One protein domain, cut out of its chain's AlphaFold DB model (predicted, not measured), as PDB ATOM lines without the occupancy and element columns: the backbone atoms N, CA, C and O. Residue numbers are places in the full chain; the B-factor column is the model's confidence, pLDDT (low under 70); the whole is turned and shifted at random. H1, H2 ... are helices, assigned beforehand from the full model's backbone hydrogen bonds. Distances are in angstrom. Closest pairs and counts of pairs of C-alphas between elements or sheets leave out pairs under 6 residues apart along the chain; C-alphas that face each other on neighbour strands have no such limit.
ATOM      1  N   THR A  34      23.010  30.444  47.582       68.25
ATOM      2  CA  THR A  34      22.927  28.979  47.413       68.25
ATOM      3  C   THR A  34      24.129  28.445  46.621       68.25
ATOM      4  O   THR A  34      24.633  29.096  45.705       68.25
ATOM      5  N   ILE A  35      24.612  27.244  46.966       61.91
ATOM      6  CA  ILE A  35      25.847  26.634  46.415       61.91
ATOM      7  C   ILE A  35      25.816  26.541  44.876       61.91
ATOM      8  O   ILE A  35      26.840  26.709  44.209       61.91
ATOM      9  N   ASP A  36      24.632  26.350  44.299       59.53
ATOM     10  CA  ASP A  36      24.443  26.236  42.851       59.53
ATOM     11  C   ASP A  36      24.479  27.580  42.102       59.53
ATOM     12  O   ASP A  36      24.608  27.600  40.873       59.53
ATOM     13  N   ALA A  37      24.394  28.710  42.807       57.97
ATOM     14  CA  ALA A  37      24.404  30.039  42.202       57.97
ATOM     15  C   ALA A  37      25.810  30.604  41.993       57.97
ATOM     16  O   ALA A  37      26.073  31.209  40.952       57.97
ATOM     17  N   ALA A  38      26.747  30.305  42.900       57.56
ATOM     18  CA  ALA A  38      28.166  30.630  42.723       57.56
ATOM     19  C   ALA A  38      28.761  29.980  41.456       57.56
ATOM     20  O   ALA A  38      29.718  30.483  40.877       57.56
ATOM     21  N   LYS A  39      28.156  28.882  40.982       64.75
ATOM     22  CA  LYS A  39      28.532  28.201  39.737       64.75
ATOM     23  C   LYS A  39      27.957  28.859  38.471       64.75
ATOM     24  O   LYS A  39      28.417  28.552  37.374       64.75
ATOM     25  N   LYS A  40      26.944  29.726  38.601       62.69
ATOM     26  CA  LYS A  40      26.226  30.373  37.482       62.69
ATOM     27  C   LYS A  40      26.545  31.857  37.314       62.69
ATOM     28  O   LYS A  40      26.297  32.396  36.238       62.69
ATOM     29  N   MET A  41      27.079  32.513  38.339       62.91
ATOM     30  CA  MET A  41      27.468  33.920  38.258       62.91
ATOM     31  C   MET A  41      28.918  34.069  37.793       62.91
ATOM     32  O   MET A  41      29.773  33.229  38.075       62.91
ATOM     33  N   LYS A  42      29.192  35.128  37.027       71.12
ATOM     34  CA  LYS A  42      30.538  35.400  36.516       71.12
ATOM     35  C   LYS A  42      31.427  35.879  37.664       71.12
ATOM     36  O   LYS A  42      30.977  36.625  38.529       71.12
ATOM     37  N   TYR A  43      32.698  35.477  37.638       62.81
ATOM     38  CA  TYR A  43      33.707  35.869  38.633       62.81
ATOM     39  C   TYR A  43      33.790  37.399  38.803       62.81
ATOM     40  O   TYR A  43      33.945  37.899  39.915       62.81
ATOM     41  N   ASP A  44      33.588  38.133  37.704       64.19
ATOM     42  CA  ASP A  44      33.594  39.598  37.649       64.19
ATOM     43  C   ASP A  44      32.490  40.259  38.489       64.19
ATOM     44  O   ASP A  44      32.710  41.330  39.059       64.19
ATOM     45  N   ASP A  45      31.320  39.620  38.581       69.94
ATOM     46  CA  ASP A  45      30.155  40.143  39.301       69.94
ATOM     47  C   ASP A  45      30.225  39.805  40.799       69.94
ATOM     48  O   ASP A  45      29.764  40.579  41.636       69.94
ATOM     49  N   LEU A  46      30.840  38.667  41.142       73.31
ATOM     50  CA  LEU A  46      31.024  38.229  42.529       73.31
ATOM     51  C   LEU A  46      32.162  38.974  43.237       73.31
ATOM     52  O   LEU A  46      32.038  39.289  44.420       73.31
ATOM     53  N   PHE A  47      33.252  39.284  42.526       68.25
ATOM     54  CA  PHE A  47      34.420  39.947  43.115       68.25
ATOM     55  C   PHE A  47      34.966  41.082  42.227       68.25
ATOM     56  O   PHE A  47      36.071  40.982  41.685       68.25
ATOM     57  N   PRO A  48      34.260  42.229  42.130       76.50
ATOM     58  CA  PRO A  48      34.642  43.329  41.235       76.50
ATOM     59  C   PRO A  48      36.020  43.931  41.527       76.50
ATOM     60  O   PRO A  48      36.678  44.464  40.632       76.50
ATOM     61  N   VAL A  49      36.462  43.883  42.788       68.25
ATOM     62  CA  VAL A  49      37.780  44.386  43.198       68.25
ATOM     63  C   VAL A  49      38.883  43.427  42.769       68.25
ATOM     64  O   VAL A  49      39.917  43.891  42.295       68.25
ATOM     65  N   GLU A  50      38.670  42.115  42.880       67.19
ATOM     66  CA  GLU A  50      39.661  41.131  42.448       67.19
ATOM     67  C   GLU A  50      39.795  41.100  40.930       67.19
ATOM     68  O   GLU A  50      40.909  41.186  40.413       67.19
ATOM     69  N   ALA A  51      38.668  41.095  40.216       66.38
ATOM     70  CA  ALA A  51      38.660  41.149  38.759       66.38
ATOM     71  C   ALA A  51      39.399  42.392  38.232       66.38
ATOM     72  O   ALA A  51      40.251  42.288  37.350       66.38
ATOM     73  N   LYS A  52      39.148  43.572  38.822       68.94
ATOM     74  CA  LYS A  52      39.771  44.832  38.382       68.94
ATOM     75  C   LYS A  52      41.216  45.007  38.838       68.94
ATOM     76  O   LYS A  52      42.005  45.580  38.093       68.94
ATOM     77  N   LYS A  53      41.569  44.588  40.058       68.25
ATOM     78  CA  LYS A  53      42.924  44.801  40.597       68.25
ATOM     79  C   LYS A  53      43.903  43.689  40.252       68.25
ATOM     80  O   LYS A  53      45.086  43.978  40.123       68.25
ATOM     81  N   PHE A  54      43.429  42.455  40.108       66.44
ATOM     82  CA  PHE A  54      44.279  41.292  39.847       66.44
ATOM     83  C   PHE A  54      44.125  40.750  38.426       66.44
ATOM     84  O   PHE A  54      44.885  39.866  38.046       66.44
ATOM     85  N   GLY A  55      43.207  41.312  37.624       62.41
ATOM     86  CA  GLY A  55      43.145  41.080  36.181       62.41
ATOM     87  C   GLY A  55      43.045  39.602  35.824       62.41
ATOM     88  O   GLY A  55      43.753  39.139  34.932       62.41
ATOM     89  N   TYR A  56      42.228  38.844  36.561       58.88
ATOM     90  CA  TYR A  56      42.101  37.410  36.338       58.88
ATOM     91  C   TYR A  56      41.314  37.154  35.050       58.88
ATOM     92  O   TYR A  56      40.087  37.132  35.053       58.88
ATOM     93  N   ASP A  57      42.025  36.971  33.936       61.06
ATOM     94  CA  ASP A  57      41.434  36.512  32.683       61.06
ATOM     95  C   ASP A  57      41.555  34.976  32.592       61.06
ATOM     96  O   ASP A  57      42.629  34.448  32.274       61.06
ATOM     97  N   PRO A  58      40.467  34.216  32.834       62.06
ATOM     98  CA  PRO A  58      40.490  32.757  32.739       62.06
ATOM     99  C   PRO A  58      40.762  32.262  31.310       62.06
ATOM    100  O   PRO A  58      41.073  31.086  31.124       62.06
ATOM    101  N   LYS A  59      40.671  33.126  30.287       59.47
ATOM    102  CA  LYS A  59      41.063  32.807  28.903       59.47
ATOM    103  C   LYS A  59      42.539  33.100  28.623       59.47
ATOM    104  O   LYS A  59      43.088  32.513  27.689       59.47
ATOM    105  N   ALA A  60      43.177  33.953  29.427       58.44
ATOM    106  CA  ALA A  60      44.622  34.188  29.410       58.44
ATOM    107  C   ALA A  60      45.403  33.116  30.187       58.44
ATOM    108  O   ALA A  60      46.606  32.970  29.980       58.44
ATOM    109  N   ALA A  61      44.720  32.285  30.984       56.53
ATOM    110  CA  ALA A  61      45.261  31.087  31.639       56.53
ATOM    111  C   ALA A  61      45.732  29.979  30.665       56.53
ATOM    112  O   ALA A  61      46.015  28.859  31.076       56.53
ATOM    113  N   LYS A  62      45.905  30.295  29.375       57.50
ATOM    114  CA  LYS A  62      46.777  29.555  28.448       57.50
ATOM    115  C   LYS A  62      48.256  29.863  28.716       57.50
ATOM    116  O   LYS A  62      49.072  29.898  27.797       57.50
ATOM    117  N   SER A  63      48.598  30.128  29.973       57.75
ATOM    118  CA  SER A  63      49.963  30.034  30.453       57.75
ATOM    119  C   SER A  63      50.467  28.641  30.102       57.75
ATOM    120  O   SER A  63      49.782  27.661  30.398       57.75
ATOM    121  N   LYS A  64      51.627  28.599  29.445       62.97
ATOM    122  CA  LYS A  64      52.464  27.422  29.198       62.97
ATOM    123  C   LYS A  64      52.151  26.310  30.193       62.97
ATOM    124  O   LYS A  64      52.218  26.546  31.405       62.97
ATOM    125  N   SER A  65      51.748  25.150  29.688       80.31
ATOM    126  CA  SER A  65      51.362  24.039  30.551       80.31
ATOM    127  C   SER A  65      52.528  23.681  31.483       80.31
ATOM    128  O   SER A  65      53.687  24.027  31.224       80.31
ATOM    129  N   VAL A  66      52.237  23.031  32.611       82.06
ATOM    130  CA  VAL A  66      53.261  22.675  33.609       82.06
ATOM    131  C   VAL A  66      54.421  21.916  32.955       82.06
ATOM    132  O   VAL A  66      55.580  22.112  33.313       82.06
ATOM    133  N   GLU A  67      54.108  21.110  31.950       80.50
ATOM    134  CA  GLU A  67      55.030  20.346  31.120       80.50
ATOM    135  C   GLU A  67      55.988  21.257  30.335       80.50
ATOM    136  O   GLU A  67      57.202  21.083  30.435       80.50
ATOM    137  N   GLU A  68      55.491  22.294  29.655       83.25
ATOM    138  CA  GLU A  68      56.333  23.256  28.922       83.25
ATOM    139  C   GLU A  68      57.267  24.030  29.875       83.25
ATOM    140  O   GLU A  68      58.453  24.233  29.599       83.25
ATOM    141  N   ALA A  69      56.774  24.407  31.061       84.88
ATOM    142  CA  ALA A  69      57.597  25.055  32.085       84.88
ATOM    143  C   ALA A  69      58.702  24.128  32.637       84.88
ATOM    144  O   ALA A  69      59.777  24.595  33.043       84.88
ATOM    145  N   LEU A  70      58.454  22.813  32.662       91.56
ATOM    146  CA  LEU A  70      59.442  21.805  33.042       91.56
ATOM    147  C   LEU A  70      60.489  21.601  31.942       91.56
ATOM    148  O   LEU A  70      61.677  21.534  32.267       91.56
ATOM    149  N   GLU A  71      60.092  21.579  30.671       91.25
ATOM    150  CA  GLU A  71      60.999  21.467  29.519       91.25
ATOM    151  C   GLU A  71      61.987  22.639  29.449       91.25
ATOM    152  O   GLU A  71      63.199  22.423  29.344       91.25
ATOM    153  N   ASP A  72      61.506  23.873  29.636       90.00
ATOM    154  CA  ASP A  72      62.351  25.075  29.698       90.00
ATOM    155  C   ASP A  72      63.391  24.984  30.833       90.00
ATOM    156  O   ASP A  72      64.536  25.443  30.710       90.00
ATOM    157  N   ARG A  73      63.018  24.367  31.961       92.75
ATOM    158  CA  ARG A  73      63.914  24.135  33.106       92.75
ATOM    159  C   ARG A  73      64.931  23.032  32.839       92.75
ATOM    160  O   ARG A  73      66.093  23.191  33.218       92.75
ATOM    161  N   VAL A  74      64.506  21.925  32.236       94.75
ATOM    162  CA  VAL A  74      65.378  20.793  31.891       94.75
ATOM    163  C   VAL A  74      66.404  21.223  30.850       94.75
ATOM    164  O   VAL A  74      67.590  20.981  31.056       94.75
ATOM    165  N   LYS A  75      65.990  21.959  29.812       93.50
ATOM    166  CA  LYS A  75      66.880  22.488  28.769       93.50
ATOM    167  C   LYS A  75      67.979  23.384  29.341       93.50
ATOM    168  O   LYS A  75      69.157  23.126  29.126       93.50
ATOM    169  N   LYS A  76      67.622  24.342  30.208       92.12
ATOM    170  CA  LYS A  76      68.599  25.202  30.910       92.12
ATOM    171  C   LYS A  76      69.557  24.427  31.819       92.12
ATOM    172  O   LYS A  76      70.661  24.897  32.088       92.12
ATOM    173  N   LYS A  77      69.129  23.281  32.361       92.50
ATOM    174  CA  LYS A  77      70.018  22.385  33.110       92.50
ATOM    175  C   LYS A  77      70.930  21.606  32.170       92.50
ATOM    176  O   LYS A  77      72.114  21.514  32.472       92.50
ATOM    177  N   ALA A  78      70.412  21.096  31.057       94.56
ATOM    178  CA  ALA A  78      71.212  20.406  30.055       94.56
ATOM    179  C   ALA A  78      72.343  21.315  29.551       94.56
ATOM    180  O   ALA A  78      73.502  20.960  29.708       94.56
ATOM    181  N   ASP A  79      72.032  22.544  29.133       87.94
ATOM    182  CA  ASP A  79      73.036  23.509  28.653       87.94
ATOM    183  C   ASP A  79      74.104  23.861  29.710       87.94
ATOM    184  O   ASP A  79      75.220  24.258  29.384       87.94
ATOM    185  N   ARG A  80      73.769  23.743  31.003       92.00
ATOM    186  CA  ARG A  80      74.677  24.068  32.113       92.00
ATOM    187  C   ARG A  80      75.547  22.891  32.549       92.00
ATOM    188  O   ARG A  80      76.680  23.107  32.978       92.00
ATOM    189  N   TYR A  81      74.989  21.686  32.552       89.62
ATOM    190  CA  TYR A  81      75.586  20.520  33.210       89.62
ATOM    191  C   TYR A  81      76.047  19.443  32.235       89.62
ATOM    192  O   TYR A  81      76.909  18.645  32.597       89.62
ATOM    193  N   CYS A  82      75.512  19.418  31.020       79.50
ATOM    194  CA  CYS A  82      76.042  18.580  29.960       79.50
ATOM    195  C   CYS A  82      77.218  19.331  29.326       79.50
ATOM    196  O   CYS A  82      77.037  20.140  28.418       79.50
ATOM    197  N   LYS A  83      78.407  19.110  29.892       72.19
ATOM    198  CA  LYS A  83      79.708  19.463  29.315       72.19
ATOM    199  C   LYS A  83      80.283  18.266  28.578       72.19
ATOM    200  O   LYS A  83      80.094  17.144  29.097       72.19
TER     201      LYS A  83
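Overview. This is residues 34 to 83 of the 83 residues of an uncharacterized protein of Chenopodium quinoa (UniProt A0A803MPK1). Look for a long, open chain: two short helices, H1 and H2, sit near one end, and one longer helix, H3, sticks out at the other end beyond a long link. The printed part has 50 residues, with three named helices in the order H1, H2, H3 and no named strand; the class is all helix. It is extended, a rod with a radius of gyration of the C-alphas of 18.8 A and spans of 59 by 24 by 14 A.

Arrangement. H1, residues 43 to 46, and H2, residues 48 to 54, only just touch, with 3 pairs of C-alphas within 8 A, and only at the corner by their tight link; find their closest C-alphas at Asp 44 and Ala 51, 5.4 A apart. H3, residues 66 to 81, is apart from both. In H2 and H3 every O i to N i+4 pair is within hydrogen-bond range; H1 is too short for such a pair.

Along the chain. Find C-alpha 43 at (33.707, 35.869, 38.633), where H1 begins its 5.3 A. H2 covers 9.9 A. H3 runs 22.4 A to C-alpha 81 at (75.586, 20.520, 33.210).

Size, cuts and confidence. The C-alphas of Thr 34 and Lys 83, the two farthest apart, are 60.4 A apart. The printed part has no cut. The H2 to H3 link is long, and residues 59 to 83 stand free. Model pLDDT is under 70 in 28 residues, among them 34 to 41 and 49 to 64.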